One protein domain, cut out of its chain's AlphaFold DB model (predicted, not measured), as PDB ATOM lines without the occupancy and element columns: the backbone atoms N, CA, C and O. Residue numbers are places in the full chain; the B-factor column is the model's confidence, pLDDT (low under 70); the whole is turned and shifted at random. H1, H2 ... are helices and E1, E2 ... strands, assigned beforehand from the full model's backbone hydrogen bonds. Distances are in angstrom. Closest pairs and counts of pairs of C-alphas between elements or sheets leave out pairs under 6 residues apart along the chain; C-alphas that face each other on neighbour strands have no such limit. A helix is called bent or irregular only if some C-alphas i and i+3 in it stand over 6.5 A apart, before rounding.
ATOM      1  N   THR A 233      38.726  13.926 -58.943       76.62
ATOM      2  CA  THR A 233      38.908  12.468 -58.865       76.62
ATOM      3  C   THR A 233      40.284  12.068 -58.336       76.62
ATOM      4  O   THR A 233      40.449  11.003 -57.739       76.62
ATOM      5  N   ARG A 234      41.274  12.961 -58.445       75.81
ATOM      6  CA  ARG A 234      42.557  12.815 -57.759       75.81
ATOM      7  C   ARG A 234      42.374  12.758 -56.245       75.81
ATOM      8  O   ARG A 234      43.061  11.991 -55.579       75.81
ATOM      9  N   LEU A 235      41.421  13.527 -55.723       77.94
ATOM     10  CA  LEU A 235      41.099  13.576 -54.298       77.94
ATOM     11  C   LEU A 235      40.473  12.251 -53.845       77.94
ATOM     12  O   LEU A 235      40.789  11.784 -52.756       77.94
ATOM     13  N   ASP A 236      39.683  11.601 -54.707       83.44
ATOM     14  CA  ASP A 236      39.139  10.259 -54.453       83.44
ATOM     15  C   ASP A 236      40.262   9.219 -54.343       83.44
ATOM     16  O   ASP A 236      40.316   8.471 -53.367       83.44
ATOM     17  N   LYS A 237      41.220   9.227 -55.281       81.06
ATOM     18  CA  LYS A 237      42.396   8.340 -55.228       81.06
ATOM     19  C   LYS A 237      43.249   8.583 -53.981       81.06
ATOM     20  O   LYS A 237      43.670   7.629 -53.332       81.06
ATOM     21  N   CYS A 238      43.520   9.849 -53.643       80.62
ATOM     22  CA  CYS A 238      44.314  10.173 -52.457       80.62
ATOM     23  C   CYS A 238      43.573   9.771 -51.166       80.62
ATOM     24  O   CYS A 238      44.216   9.339 -50.213       80.62
ATOM     25  N   PHE A 239      42.238   9.864 -51.125       85.38
ATOM     26  CA  PHE A 239      41.444   9.386 -49.992       85.38
ATOM     27  C   PHE A 239      41.508   7.861 -49.843       85.38
ATOM     28  O   PHE A 239      41.800   7.370 -48.756       85.38
ATOM     29  N   GLU A 240      41.311   7.108 -50.926       89.19
ATOM     30  CA  GLU A 240      41.430   5.646 -50.894       89.19
ATOM     31  C   GLU A 240      42.820   5.211 -50.403       89.19
ATOM     32  O   GLU A 240      42.950   4.369 -49.511       89.19
ATOM     33  N   LYS A 241      43.868   5.858 -50.928       83.56
ATOM     34  CA  LYS A 241      45.257   5.594 -50.546       83.56
ATOM     35  C   LYS A 241      45.552   5.961 -49.094       83.56
ATOM     36  O   LYS A 241      46.310   5.265 -48.415       83.56
ATOM     37  N   TYR A 242      44.954   7.045 -48.611       84.19
ATOM     38  CA  TYR A 242      45.033   7.445 -47.215       84.19
ATOM     39  C   TYR A 242      44.449   6.365 -46.300       84.19
ATOM     40  O   TYR A 242      45.117   5.968 -45.348       84.19
ATOM     41  N   ILE A 243      43.264   5.834 -46.620       88.81
ATOM     42  CA  ILE A 243      42.669   4.732 -45.856       88.81
ATOM     43  C   ILE A 243      43.575   3.497 -45.888       88.81
ATOM     44  O   ILE A 243      43.865   2.947 -44.830       88.81
ATOM     45  N   GLU A 244      44.093   3.099 -47.055       89.50
ATOM     46  CA  GLU A 244      45.038   1.974 -47.165       89.50
ATOM     47  C   GLU A 244      46.281   2.168 -46.280       89.50
ATOM     48  O   GLU A 244      46.748   1.228 -45.635       89.50
ATOM     49  N   THR A 245      46.802   3.394 -46.221       84.00
ATOM     50  CA  THR A 245      47.966   3.741 -45.399       84.00
ATOM     51  C   THR A 245      47.651   3.657 -43.906       84.00
ATOM     52  O   THR A 245      48.463   3.134 -43.147       84.00
ATOM     53  N   LEU A 246      46.475   4.134 -43.484       83.69
ATOM     54  CA  LEU A 246      46.047   4.087 -42.085       83.69
ATOM     55  C   LEU A 246      45.814   2.661 -41.582       83.69
ATOM     56  O   LEU A 246      46.253   2.317 -40.487       83.69
ATOM     57  N   VAL A 247      45.097   1.845 -42.360       86.94
ATOM     58  CA  VAL A 247      44.692   0.494 -41.928       86.94
ATOM     59  C   VAL A 247      45.766  -0.558 -42.205       86.94
ATOM     60  O   VAL A 247      45.714  -1.657 -41.652       86.94
ATOM     61  N   GLY A 248      46.728  -0.228 -43.070       87.25
ATOM     62  CA  GLY A 248      47.769  -1.122 -43.562       87.25
ATOM     63  C   GLY A 248      47.319  -1.972 -44.758       87.25
ATOM     64  O   GLY A 248      46.184  -2.447 -44.835       87.25
ATOM     65  N   LYS A 249      48.251  -2.230 -45.686       88.56
ATOM     66  CA  LYS A 249      48.004  -2.993 -46.929       88.56
ATOM     67  C   LYS A 249      47.387  -4.375 -46.708       88.56
ATOM     68  O   LYS A 249      46.497  -4.785 -47.453       88.56
ATOM     69  N   ASP A 250      47.850  -5.105 -45.698       89.69
ATOM     70  CA  ASP A 250      47.404  -6.481 -45.447       89.69
ATOM     71  C   ASP A 250      45.933  -6.543 -45.036       89.69
ATOM     72  O   ASP A 250      45.218  -7.473 -45.401       89.69
ATOM     73  N   GLN A 251      45.471  -5.546 -44.288       91.25
ATOM     74  CA  GLN A 251      44.075  -5.417 -43.902       91.25
ATOM     75  C   GLN A 251      43.246  -4.844 -45.053       91.25
ATOM     76  O   GLN A 251      42.218  -5.422 -45.409       91.25
ATOM     77  N   TYR A 252      43.730  -3.787 -45.716       92.56
ATOM     78  CA  TYR A 252      43.038  -3.172 -46.851       92.56
ATOM     79  C   TYR A 252      42.765  -4.168 -47.992       92.56
ATOM     80  O   TYR A 252      41.667  -4.214 -48.552       92.56
ATOM     81  N   SER A 253      43.743  -5.019 -48.313       92.75
ATOM     82  CA  SER A 253      43.617  -6.039 -49.362       92.75
ATOM     83  C   SER A 253      42.587  -7.131 -49.045       92.75
ATOM     84  O   SER A 253      42.003  -7.693 -49.971       92.75
ATOM     85  N   LYS A 254      42.305  -7.396 -47.761       94.62
ATOM     86  CA  LYS A 254      41.294  -8.371 -47.309       94.62
ATOM     87  C   LYS A 254      39.871  -7.811 -47.307       94.62
ATOM     88  O   LYS A 254      38.914  -8.589 -47.231       94.62
ATOM     89  N   LEU A 255      39.701  -6.490 -47.400       93.75
ATOM     90  CA  LEU A 255      38.378  -5.875 -47.466       93.75
ATOM     91  C   LEU A 255      37.637  -6.332 -48.722       93.75
ATOM     92  O   LEU A 255      38.175  -6.345 -49.830       93.75
ATOM     93  N   LYS A 256      36.350  -6.654 -48.563       94.19
ATOM     94  CA  LYS A 256      35.491  -6.984 -49.705       94.19
ATOM     95  C   LYS A 256      35.391  -5.770 -50.627       94.19
ATOM     96  O   LYS A 256      35.059  -4.680 -50.169       94.19
ATOM     97  N   GLU A 257      35.527  -5.978 -51.934       91.44
ATOM     98  CA  GLU A 257      35.420  -4.907 -52.941       91.44
ATOM     99  C   GLU A 257      34.124  -4.090 -52.836       91.44
ATOM    100  O   GLU A 257      34.109  -2.879 -53.036       91.44
ATOM    101  N   ILE A 258      33.015  -4.725 -52.448       91.38
ATOM    102  CA  ILE A 258      31.754  -4.010 -52.226       91.38
ATOM    103  C   ILE A 258      31.823  -3.016 -51.055       91.38
ATOM    104  O   ILE A 258      31.144  -1.994 -51.104       91.38
ATOM    105  N   ASN A 259      32.623  -3.290 -50.022       93.44
ATOM    106  CA  ASN A 259      32.803  -2.386 -48.887       93.44
ATOM    107  C   ASN A 259      33.676  -1.194 -49.295       93.44
ATOM    108  O   ASN A 259      33.272  -0.062 -49.047       93.44
ATOM    109  N   LYS A 260      34.771  -1.423 -50.038       93.38
ATOM    110  CA  LYS A 260      35.592  -0.343 -50.621       93.38
ATOM    111  C   LYS A 260      34.757   0.587 -51.505       93.38
ATOM    112  O   LYS A 260      34.778   1.803 -51.353       93.38
ATOM    113  N   LYS A 261      33.912   0.019 -52.373       90.69
ATOM    114  CA  LYS A 261      32.992   0.795 -53.222       90.69
ATOM    115  C   LYS A 261      31.947   1.589 -52.428       90.69
ATOM    116  O   LYS A 261      31.575   2.681 -52.850       90.69
ATOM    117  N   LYS A 262      31.450   1.061 -51.302       91.56
ATOM    118  CA  LYS A 262      30.529   1.789 -50.409       91.56
ATOM    119  C   LYS A 262      31.227   2.955 -49.714       91.56
ATOM    120  O   LYS A 262      30.703   4.062 -49.774       91.56
ATOM    121  N   MET A 263      32.411   2.712 -49.152       92.94
ATOM    122  CA  MET A 263      33.286   3.727 -48.557       92.94
ATOM    123  C   MET A 263      33.523   4.880 -49.543       92.94
ATOM    124  O   MET A 263      33.213   6.032 -49.244       92.94
ATOM    125  N   MET A 264      33.958   4.562 -50.768       91.19
ATOM    126  CA  MET A 264      34.196   5.572 -51.804       91.19
ATOM    127  C   MET A 264      32.923   6.308 -52.231       91.19
ATOM    128  O   MET A 264      32.972   7.513 -52.453       91.19
ATOM    129  N   ARG A 265      31.763   5.635 -52.292       88.25
ATOM    130  CA  ARG A 265      30.485   6.297 -52.608       88.25
ATOM    131  C   ARG A 265      30.099   7.322 -51.538       88.25
ATOM    132  O   ARG A 265      29.656   8.412 -51.891       88.25
ATOM    133  N   VAL A 266      30.264   6.995 -50.255       87.44
ATOM    134  CA  VAL A 266      29.986   7.925 -49.143       87.44
ATOM    135  C   VAL A 266      30.937   9.120 -49.191       87.44
ATOM    136  O   VAL A 266      30.497  10.263 -49.048       87.44
ATOM    137  N   PHE A 267      32.219   8.878 -49.469       87.00
ATOM    138  CA  PHE A 267      33.191   9.951 -49.631       87.00
ATOM    139  C   PHE A 267      32.849  10.870 -50.815       87.00
ATOM    140  O   PHE A 267      32.707  12.078 -50.632       87.00
ATOM    141  N   GLU A 268      32.652  10.314 -52.014       84.81
ATOM    142  CA  GLU A 268      32.468  11.072 -53.260       84.81
ATOM    143  C   GLU A 268      31.172  11.902 -53.277       84.81
ATOM    144  O   GLU A 268      31.163  13.047 -53.747       84.81
ATOM    145  N   TYR A 269      30.069  11.322 -52.792       81.25
ATOM    146  CA  TYR A 269      28.733  11.924 -52.858       81.25
ATOM    147  C   TYR A 269      28.315  12.642 -51.571       81.25
ATOM    148  O   TYR A 269      27.378  13.434 -51.613       81.25
ATOM    149  N   GLY A 270      29.006  12.396 -50.454       80.00
ATOM    150  CA  GLY A 270      28.749  13.028 -49.162       80.00
ATOM    151  C   GLY A 270      29.920  13.896 -48.717       80.00
ATOM    152  O   GLY A 270      29.929  15.105 -48.950       80.00
ATOM    153  N   VAL A 271      30.915  13.275 -48.080       80.44
ATOM    154  CA  VAL A 271      31.996  13.968 -47.351       80.44
ATOM    155  C   VAL A 271      32.719  15.003 -48.218       80.44
ATOM    156  O   VAL A 271      32.832  16.161 -47.822       80.44
ATOM    157  N   LYS A 272      33.131  14.625 -49.435       80.62
ATOM    158  CA  LYS A 272      33.851  15.497 -50.376       80.62
ATOM    159  C   LYS A 272      33.053  16.744 -50.767       80.62
ATOM    160  O   LYS A 272      33.640  17.799 -50.981       80.62
ATOM    161  N   ARG A 273      31.724  16.638 -50.872       77.62
ATOM    162  CA  ARG A 273      30.842  17.723 -51.349       77.62
ATOM    163  C   ARG A 273      30.336  18.628 -50.230       77.62
ATOM    164  O   ARG A 273      29.992  19.775 -50.487       77.62
ATOM    165  N   CYS A 274      30.276  18.114 -49.005       72.06
ATOM    166  CA  CYS A 274      29.746  18.830 -47.846       72.06
ATOM    167  C   CYS A 274      30.804  19.635 -47.084       72.06
ATOM    168  O   CYS A 274      30.488  20.213 -46.040       72.06
ATOM    169  N   PHE A 275      32.054  19.639 -47.543       65.81
ATOM    170  CA  PHE A 275      33.119  20.342 -46.849       65.81
ATOM    171  C   PHE A 275      33.093  21.846 -47.110       65.81
ATOM    172  O   PHE A 275      33.014  22.304 -48.247       65.81
ATOM    173  N   THR A 276      33.263  22.615 -46.037       59.03
ATOM    174  CA  THR A 276      33.560  24.046 -46.090       59.03
ATOM    175  C   THR A 276      34.709  24.347 -45.129       59.03
ATOM    176  O   THR A 276      34.807  23.733 -44.066       59.03
ATOM    177  N   LEU A 277      35.575  25.310 -45.476       53.69
ATOM    178  CA  LEU A 277      36.745  25.697 -44.663       53.69
ATOM    179  C   LEU A 277      36.382  26.188 -43.249       53.69
ATOM    180  O   LEU A 277      37.247  26.270 -42.382       53.69
ATOM    181  N   GLU A 278      35.114  26.521 -43.020       55.66
ATOM    182  CA  GLU A 278      34.599  27.058 -41.760       55.66
ATOM    183  C   GLU A 278      33.830  26.017 -40.927       55.66
ATOM    184  O   GLU A 278      33.390  26.325 -39.819       55.66
ATOM    185  N   SER A 279      33.646  24.795 -41.440       59.16
ATOM    186  CA  SER A 279      32.863  23.750 -40.774       59.16
ATOM    187  C   SER A 279      33.634  23.107 -39.619       59.16
ATOM    188  O   SER A 279      34.748  22.614 -39.787       59.16
ATOM    189  N   THR A 280      32.996  23.043 -38.450       62.28
ATOM    190  CA  THR A 280      33.446  22.262 -37.284       62.28
ATOM    191  C   THR A 280      32.805  20.872 -37.231       62.28
ATOM    192  O   THR A 280      32.827  20.235 -36.182       62.28
ATOM    193  N   LYS A 281      32.143  20.436 -38.310       69.06
ATOM    194  CA  LYS A 281      31.449  19.146 -38.348       69.06
ATOM    195  C   LYS A 281      32.439  18.014 -38.572       69.06
ATOM    196  O   LYS A 281      33.272  18.103 -39.468       69.06
ATOM    197  N   GLU A 282      32.259  16.947 -37.810       75.00
ATOM    198  CA  GLU A 282      32.899  15.663 -38.057       75.00
ATOM    199  C   GLU A 282      32.181  14.936 -39.196       75.00
ATOM    200  O   GLU A 282      30.958  15.026 -39.353       75.00
ATOM    201  N   TYR A 283      32.957  14.220 -40.002       78.06
ATOM    202  CA  TYR A 283      32.456  13.408 -41.101       78.06
ATOM    203  C   TYR A 283      32.857  11.962 -40.866       78.06
ATOM    204  O   TYR A 283      34.022  11.688 -40.605       78.06
ATOM    205  N   SER A 284      31.921  11.032 -41.008       83.19
ATOM    206  CA  SER A 284      32.206   9.609 -40.861       83.19
ATOM    207  C   SER A 284      32.162   8.878 -42.196       83.19
ATOM    208  O   SER A 284      31.400   9.230 -43.106       83.19
ATOM    209  N   VAL A 285      32.999   7.851 -42.316       88.75
ATOM    210  CA  VAL A 285      32.968   6.908 -43.435       88.75
ATOM    211  C   VAL A 285      33.061   5.487 -42.889       88.75
ATOM    212  O   VAL A 285      33.963   5.175 -42.115       88.75
ATOM    213  N   ASP A 286      32.158   4.614 -43.332       90.69
ATOM    214  CA  ASP A 286      32.187   3.198 -42.963       90.69
ATOM    215  C   ASP A 286      33.386   2.492 -43.621       90.69
ATOM    216  O   ASP A 286      33.483   2.386 -44.850       90.69
ATOM    217  N   LEU A 287      34.258   1.932 -42.791       90.00
ATOM    218  CA  LEU A 287      35.385   1.064 -43.113       90.00
ATOM    219  C   LEU A 287      35.076  -0.409 -42.801       90.00
ATOM    220  O   LEU A 287      35.907  -1.137 -42.277       90.00
ATOM    221  N   LYS A 288      33.873  -0.877 -43.142       90.94
ATOM    222  CA  LYS A 288      33.393  -2.215 -42.768       90.94
ATOM    223  C   LYS A 288      34.396  -3.352 -43.021       90.94
ATOM    224  O   LYS A 288      34.675  -3.692 -44.182       90.94
ATOM    225  N   GLY A 289      34.773  -4.043 -41.949       87.50
ATOM    226  CA  GLY A 289      35.759  -5.120 -41.935       87.50
ATOM    227  C   GLY A 289      37.177  -4.658 -41.592       87.50
ATOM    228  O   GLY A 289      38.110  -5.404 -41.884       87.50
ATOM    229  N   VAL A 290      37.324  -3.453 -41.034       90.56
ATOM    230  CA  VAL A 290      38.579  -2.913 -40.500       90.56
ATOM    231  C   VAL A 290      38.546  -3.006 -38.974       90.56
ATOM    232  O   VAL A 290      37.553  -2.659 -38.349       90.56
ATOM    233  N   GLU A 291      39.634  -3.490 -38.388       88.25
ATOM    234  CA  GLU A 291      39.879  -3.540 -36.949       88.25
ATOM    235  C   GLU A 291      39.992  -2.131 -36.354       88.25
ATOM    236  O   GLU A 291      40.584  -1.231 -36.961       88.25
ATOM    237  N   ASP A 292      39.472  -1.965 -35.139       87.19
ATOM    238  CA  ASP A 292      39.519  -0.694 -34.424       87.19
ATOM    239  C   ASP A 292      40.956  -0.213 -34.205       87.19
ATOM    240  O   ASP A 292      41.895  -0.972 -33.942       87.19
ATOM    241  N   ASN A 293      41.120   1.099 -34.300       80.75
ATOM    242  CA  ASN A 293      42.375   1.787 -34.085       80.75
ATOM    243  C   ASN A 293      42.096   3.198 -33.559       80.75
ATOM    244  O   ASN A 293      42.026   4.165 -34.325       80.75
ATOM    245  N   GLU A 294      41.995   3.318 -32.233       77.56
ATOM    246  CA  GLU A 294      41.729   4.583 -31.527       77.56
ATOM    247  C   GLU A 294      42.724   5.690 -31.917       77.56
ATOM    248  O   GLU A 294      42.361   6.856 -32.064       77.56
ATOM    249  N   ARG A 295      43.996   5.340 -32.175       76.44
ATOM    250  CA  ARG A 295      45.026   6.310 -32.592       76.44
ATOM    251  C   ARG A 295      44.685   6.985 -33.924       76.44
ATOM    252  O   ARG A 295      45.129   8.109 -34.172       76.44
ATOM    253  N   HIS A 296      43.955   6.297 -34.791       73.75
ATOM    254  CA  HIS A 296      43.547   6.784 -36.105       73.75
ATOM    255  C   HIS A 296      42.062   7.161 -36.173       73.75
ATOM    256  O   HIS A 296      41.591   7.498 -37.257       73.75
ATOM    257  N   GLY A 297      41.353   7.156 -35.036       78.75
ATOM    258  CA  GLY A 297      39.926   7.476 -34.966       78.75
ATOM    259  C   GLY A 297      39.045   6.455 -35.686       78.75
ATOM    260  O   GLY A 297      38.032   6.844 -36.270       78.75
ATOM    261  N   ILE A 298      39.479   5.188 -35.716       85.25
ATOM    262  CA  ILE A 298      38.723   4.067 -36.280       85.25
ATOM    263  C   ILE A 298      38.091   3.299 -35.124       85.25
ATOM    264  O   ILE A 298      38.813   2.685 -34.340       85.25
ATOM    265  N   GLU A 299      36.770   3.345 -35.029       85.19
ATOM    266  CA  GLU A 299      35.979   2.686 -33.988       85.19
ATOM    267  C   GLU A 299      34.688   2.153 -34.619       85.19
ATOM    268  O   GLU A 299      34.069   2.839 -35.437       85.19
ATOM    269  N   ASP A 300      34.289   0.929 -34.266       85.69
ATOM    270  CA  ASP A 300      33.054   0.290 -34.735       85.69
ATOM    271  C   ASP A 300      32.907   0.332 -36.269       85.69
ATOM    272  O   ASP A 300      31.924   0.842 -36.821       85.69
ATOM    273  N   ASP A 301      33.910  -0.194 -36.985       87.44
ATOM    274  CA  ASP A 301      33.953  -0.213 -38.456       87.44
ATOM    275  C   ASP A 301      33.884   1.194 -39.097       87.44
ATOM    276  O   ASP A 301      33.600   1.305 -40.290       87.44
ATOM    277  N   THR A 302      34.121   2.284 -38.361       86.44
ATOM    278  CA  THR A 302      33.910   3.659 -38.842       86.44
ATOM    279  C   THR A 302      35.142   4.514 -38.597       86.44
ATOM    280  O   THR A 302      35.685   4.520 -37.500       86.44
ATOM    281  N   ILE A 303      35.570   5.284 -39.602       85.06
ATOM    282  CA  ILE A 303      36.551   6.355 -39.390       85.06
ATOM    283  C   ILE A 303      35.842   7.691 -39.223       85.06
ATOM    284  O   ILE A 303      35.047   8.086 -40.082       85.06
ATOM    285  N   THR A 304      36.176   8.404 -38.150       81.94
ATOM    286  CA  THR A 304      35.754   9.792 -37.949       81.94
ATOM    287  C   THR A 304      36.848  10.731 -38.438       81.94
ATOM    288  O   THR A 304      37.994  10.697 -37.995       81.94
ATOM    289  N   LEU A 305      36.491  11.573 -39.400       74.00
ATOM    290  CA  LEU A 305      37.358  12.562 -40.012       74.00
ATOM    291  C   LEU A 305      36.991  13.938 -39.465       74.00
ATOM    292  O   LEU A 305      35.854  14.393 -39.597       74.00
ATOM    293  N   ASP A 306      37.987  14.618 -38.903       61.56
ATOM    294  CA  ASP A 306      37.825  15.975 -38.383       61.56
ATOM    295  C   ASP A 306      37.426  16.979 -39.485       61.56
ATOM    296  O   ASP A 306      36.589  17.845 -39.247       61.56
ATOM    297  N   HIS A 307      38.025  16.893 -40.688       63.56
ATOM    298  CA  HIS A 307      37.872  17.867 -41.792       63.56
ATOM    299  C   HIS A 307      38.063  17.217 -43.169       63.56
ATOM    300  O   HIS A 307      38.245  16.012 -43.246       63.56
ATOM    301  N   TYR A 308      38.058  18.004 -44.254       60.16
ATOM    302  CA  TYR A 308      38.521  17.593 -45.583       60.16
ATOM    303  C   TYR A 308      40.028  17.784 -45.729       60.16
ATOM    304  O   TYR A 308      40.610  18.770 -45.264       60.16
ATOM    305  N   GLY A 309      40.665  16.815 -46.370       61.78
ATOM    306  CA  GLY A 309      42.092  16.812 -46.602       61.78
ATOM    307  C   GLY A 309      42.397  17.353 -47.986       61.78
ATOM    308  O   GLY A 309      41.617  17.185 -48.920       61.78
ATOM    309  N   VAL A 310      43.556  17.982 -48.130       59.53
ATOM    310  CA  VAL A 310      44.111  18.335 -49.437       59.53
ATOM    311  C   VAL A 310      45.182  17.334 -49.831       59.53
ATOM    312  O   VAL A 310      46.007  16.935 -48.999       59.53
ATOM    313  N   CYS A 311      45.172  16.928 -51.104       64.94
ATOM    314  CA  CYS A 311      46.220  16.053 -51.607       64.94
ATOM    315  C   CYS A 311      47.538  16.828 -51.655       64.94
ATOM    316  O   CYS A 311      47.595  17.957 -52.142       64.94
ATOM    317  N   VAL A 312      48.588  16.235 -51.100       66.06
ATOM    318  CA  VAL A 312      49.913  16.834 -50.975       66.06
ATOM    319  C   VAL A 312      50.983  15.823 -51.351       66.06
ATOM    320  O   VAL A 312      50.815  14.614 -51.193       66.06
ATOM    321  N   ASN A 313      52.123  16.347 -51.783       74.56
ATOM    322  CA  ASN A 313      53.367  15.597 -51.818       74.56
ATOM    323  C   ASN A 313      54.198  16.018 -50.603       74.56
ATOM    324  O   ASN A 313      54.310  17.210 -50.312       74.56
ATOM    325  N   GLN A 314      54.784  15.060 -49.891       75.12
ATOM    326  CA  GLN A 314      55.605  15.336 -48.704       75.12
ATOM    327  C   GLN A 314      56.864  14.462 -48.683       75.12
ATOM    328  O   GLN A 314      56.857  13.421 -49.336       75.12
ATOM    329  N   PRO A 315      57.934  14.845 -47.961       84.69
ATOM    330  CA  PRO A 315      59.140  14.026 -47.852       84.69
ATOM    331  C   PRO A 315      58.817  12.592 -47.418       84.69
ATOM    332  O   PRO A 315      58.016  12.386 -46.502       84.69
ATOM    333  N   PHE A 316      59.426  11.621 -48.097       85.25
ATOM    334  CA  PHE A 316      59.177  10.200 -47.881       85.25
ATOM    335  C   PHE A 316      59.709   9.743 -46.519       85.25
ATOM    336  O   PHE A 316      60.858  10.001 -46.167       85.25
ATOM    337  N   ASP A 317      58.879   9.007 -45.788       85.81
ATOM    338  CA  ASP A 317      59.184   8.412 -44.494       85.81
ATOM    339  C   ASP A 317      58.755   6.941 -44.504       85.81
ATOM    340  O   ASP A 317      57.566   6.618 -44.483       85.81
ATOM    341  N   SER A 318      59.739   6.042 -44.507       87.62
ATOM    342  CA  SER A 318      59.521   4.595 -44.605       87.62
ATOM    343  C   SER A 318      58.744   3.990 -43.436       87.62
ATOM    344  O   SER A 318      58.324   2.843 -43.540       87.62
ATOM    345  N   SER A 319      58.586   4.708 -42.319       82.19
ATOM    346  CA  SER A 319      57.831   4.213 -41.162       82.19
ATOM    347  C   SER A 319      56.317   4.363 -41.320       82.19
ATOM    348  O   SER A 319      55.562   3.702 -40.611       82.19
ATOM    349  N   ARG A 320      55.871   5.232 -42.236       79.88
ATOM    350  CA  ARG A 320      54.453   5.594 -42.398       79.88
ATOM    351  C   ARG A 320      53.974   5.641 -43.841       79.88
ATOM    352  O   ARG A 320      52.773   5.591 -44.065       79.88
ATOM    353  N   HIS A 321      54.869   5.785 -44.817       84.38
ATOM    354  CA  HIS A 321      54.503   5.849 -46.231       84.38
ATOM    355  C   HIS A 321      54.674   4.502 -46.909       84.38
ATOM    356  O   HIS A 321      55.593   3.735 -46.615       84.38
ATOM    357  N   LEU A 322      53.802   4.245 -47.879       78.44
ATOM    358  CA  LEU A 322      53.916   3.085 -48.741       78.44
ATOM    359  C   LEU A 322      55.056   3.307 -49.738       78.44
ATOM    360  O   LEU A 322      55.175   4.366 -50.352       78.44
ATOM    361  N   TRP A 323      55.917   2.303 -49.892       83.38
ATOM    362  CA  TRP A 323      57.107   2.391 -50.741       83.38
ATOM    363  C   TRP A 323      56.798   2.683 -52.214       83.38
ATOM    364  O   TRP A 323      57.621   3.284 -52.899       83.38
ATOM    365  N   GLU A 324      55.620   2.298 -52.696       83.94
ATOM    366  CA  GLU A 324      55.152   2.528 -54.065       83.94
ATOM    367  C   GLU A 324      54.754   3.986 -54.312       83.94
ATOM    368  O   GLU A 324      54.756   4.425 -55.457       83.94
ATOM    369  N   ASP A 325      54.455   4.756 -53.260       80.06
ATOM    370  CA  ASP A 325      54.188   6.193 -53.380       80.06
ATOM    371  C   ASP A 325      55.481   7.014 -53.487       80.06
ATOM    372  O   ASP A 325      55.434   8.228 -53.710       80.06
ATOM    373  N   ARG A 326      56.646   6.377 -53.304       87.88
ATOM    374  CA  ARG A 326      57.943   7.047 -53.302       87.88
ATOM    375  C   ARG A 326      58.367   7.436 -54.713       87.88
ATOM    376  O   ARG A 326      58.591   6.578 -55.562       87.88
ATOM    377  N   TYR A 327      58.642   8.715 -54.917       75.06
ATOM    378  CA  TYR A 327      59.259   9.223 -56.136       75.06
ATOM    379  C   TYR A 327      60.406  10.180 -55.811       75.06
ATOM    380  O   TYR A 327      60.445  10.803 -54.747       75.06
ATOM    381  N   LEU A 328      61.379  10.276 -56.716       71.31
ATOM    382  CA  LEU A 328      62.468  11.239 -56.591       71.31
ATOM    383  C   LEU A 328      61.997  12.584 -57.142       71.31
ATOM    384  O   LEU A 328      61.693  12.703 -58.329       71.31
ATOM    385  N   ASN A 329      61.959  13.608 -56.295       66.75
ATOM    386  CA  ASN A 329      61.768  14.971 -56.761       66.75
ATOM    387  C   ASN A 329      63.108  15.485 -57.303       66.75
ATOM    388  O   ASN A 329      64.020  15.789 -56.535       66.75
ATOM    389  N   LEU A 330      63.224  15.580 -58.628       56.66
ATOM    390  CA  LEU A 330      64.470  15.960 -59.303       56.66
ATOM    391  C   LEU A 330      64.925  17.393 -58.986       56.66
ATOM    392  O   LEU A 330      66.121  17.657 -58.995       56.66
ATOM    393  N   ALA A 331      63.999  18.302 -58.663       53.56
ATOM    394  CA  ALA A 331      64.330  19.691 -58.339       53.56
ATOM    395  C   ALA A 331      64.990  19.835 -56.959       53.56
ATOM    396  O   ALA A 331      65.811  20.721 -56.746       53.56
ATOM    397  N   THR A 332      64.636  18.961 -56.018       67.75
ATOM    398  CA  THR A 332      65.162  18.984 -54.639       67.75
ATOM    399  C   THR A 332      66.145  17.850 -54.356       67.75
ATOM    400  O   THR A 332      66.747  17.822 -53.288       67.75
ATOM    401  N   ASN A 333      66.293  16.905 -55.289       75.94
ATOM    402  CA  ASN A 333      67.054  15.666 -55.144       75.94
ATOM    403  C   ASN A 333      66.717  14.876 -53.861       75.94
ATOM    404  O   ASN A 333      67.584  14.268 -53.235       75.94
ATOM    405  N   THR A 334      65.448  14.898 -53.445       75.00
ATOM    406  CA  THR A 334      64.964  14.175 -52.263       75.00
ATOM    407  C   THR A 334      63.762  13.305 -52.609       75.00
ATOM    408  O   THR A 334      63.019  13.577 -53.556       75.00
ATOM    409  N   TYR A 335      63.588  12.215 -51.860       79.50
ATOM    410  CA  TYR A 335      62.446  11.325 -52.037       79.50
ATOM    411  C   TYR A 335      61.198  11.919 -51.389       79.50
ATOM    412  O   TYR A 335      61.213  12.290 -50.216       79.50
ATOM    413  N   TYR A 336      60.112  11.953 -52.148       83.12
ATOM    414  CA  TYR A 336      58.784  12.354 -51.703       83.12
ATOM    415  C   TYR A 336      57.826  11.167 -51.794       83.12
ATOM    416  O   TYR A 336      58.020  10.270 -52.610       83.12
ATOM    417  N   ALA A 337      56.790  11.173 -50.962       77.50
ATOM    418  CA  ALA A 337      55.602  10.352 -51.118       77.50
ATOM    419  C   ALA A 337      54.524  11.168 -51.850       77.50
ATOM    420  O   ALA A 337      54.154  12.254 -51.386       77.50
ATOM    421  N   ALA A 338      54.040  10.664 -52.985       73.75
ATOM    422  CA  ALA A 338      52.884  11.206 -53.703       73.75
ATOM    423  C   ALA A 338      51.565  10.693 -53.101       73.75
ATOM    424  O   ALA A 338      51.580   9.775 -52.291       73.75
ATOM    425  N   ASN A 339      50.414  11.232 -53.521       69.06
ATOM    426  CA  ASN A 339      49.073  10.744 -53.128       69.06
ATOM    427  C   ASN A 339      48.735  10.887 -51.634       69.06
ATOM    428  O   ASN A 339      47.843  10.201 -51.138       69.06
ATOM    429  N   GLN A 340      49.446  11.746 -50.905       79.81
ATOM    430  CA  GLN A 340      49.294  11.855 -49.458       79.81
ATOM    431  C   GLN A 340      48.209  12.857 -49.100       79.81
ATOM    432  O   GLN A 340      47.940  13.790 -49.855       79.81
ATOM    433  N   MET A 341      47.616  12.689 -47.919       72.94
ATOM    434  CA  MET A 341      46.559  13.568 -47.441       72.94
ATOM    435  C   MET A 341      46.991  14.418 -46.259       72.94
ATOM    436  O   MET A 341      47.495  13.902 -45.262       72.94
ATOM    437  N   LYS A 342      46.772  15.732 -46.365       67.38
ATOM    438  CA  LYS A 342      46.944  16.670 -45.255       67.38
ATOM    439  C   LYS A 342      45.600  17.276 -44.888       67.38
ATOM    440  O   LYS A 342      45.006  18.004 -45.677       67.38
ATOM    441  N   TRP A 343      45.163  17.032 -43.665       65.38
ATOM    442  CA  TRP A 343      43.959  17.637 -43.106       65.38
ATOM    443  C   TRP A 343      44.269  19.075 -42.668       65.38
ATOM    444  O   TRP A 343      45.202  19.308 -41.892       65.38
ATOM    445  N   LEU A 344      43.556  20.055 -43.232       54.94
ATOM    446  CA  LEU A 344      43.755  21.470 -42.902       54.94
ATOM    447  C   LEU A 344      43.177  21.775 -41.506       54.94
ATOM    448  O   LEU A 344      42.165  21.209 -41.100       54.94
TER     449      LEU A 344
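Overview. This is residues 233 to 344 of the 428 residues of an uncharacterized protein of Fusarium vanettenii (strain ATCC MYA-4622 / CBS 123669 / FGSC 9596 / NRRL 45880 / 77-13-4) (UniProt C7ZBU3). One helix, H1, stands in the middle between two parts: a twisted sheet, E3-E5-E4, whose far end with E4 reaches away from it, and a smaller unit in which H3 packs on the two-strand hairpin E1 and E2. The short H2 lies across one end of H1. The printed part has 112 residues, with helices H1 to H3 followed by strands E1 to E5; both sheets are antiparallel and the class is mixed. It is compact, with a radius of gyration of the C-alphas of 14.5 A and spans of 41, 35 and 26 A.

Arrangement. The sheet, only just strongly twisted at up to 4.5 A off its plane, runs E3, residues 309 to 315, E5, residues 334 to 343, and E4, residues 326 to 329. N 310 and O 342 are 2.8 A apart between E3 and E5; N 327 and O 336 are 2.9 A apart in the hairpin E4 and E5. E5 bends by 77 degrees at residue 339. H1, residues 233 to 247, is on the sheet at a height of 7.5 A, in two layers, a helix on one face of a sheet. The closest C-alphas of H1 and E5 are those of Cys 238 and Asn 339, 4.8 A apart. H3, residues 257 to 271, touches H1 at a steep tilt of 57 degrees, opposite ways, the closest C-alphas being Asp 236 and Glu 268, 6.8 A. In the hairpin E1, residues 283 to 286, and E2, residues 302 to 305, N 305 and O 283 are 2.7 A apart. The closest C-alphas of H3 and E1 are Met 263 and Asp 286, 5.7 A. H2, residues 249 to 254, is close to H1 but not clearly touching, with 2 pairs of C-alphas within 8 A. Every O i to N i+4 pair is within hydrogen-bond range in H1 and H3, and 1 of 2 in H2.

Along the chain. H1 begins at C-alpha 233 (38.908, 12.468, -58.865) and is 21.5 A long; H3 is 20.0 A and only just irregular, with C-alphas 268 and 271 6.6 A apart. E3 is 17.3 A long, and E5 is 23.2 A, ending at C-alpha 343 (43.959, 17.637, -43.106). H2, E1, E2 and E4 are short.

Size, cuts and confidence. The C-alphas of Asp 300 and Ala 331 are the two farthest apart, 43.7 A. The printed part has no cut. The links H3 to E1 and E1 to E2 are long. Mean pLDDT of the printed part is 79.6; residues 275 to 281, 306 to 312, 329 to 332, 339 and 342 to 344 are under 70.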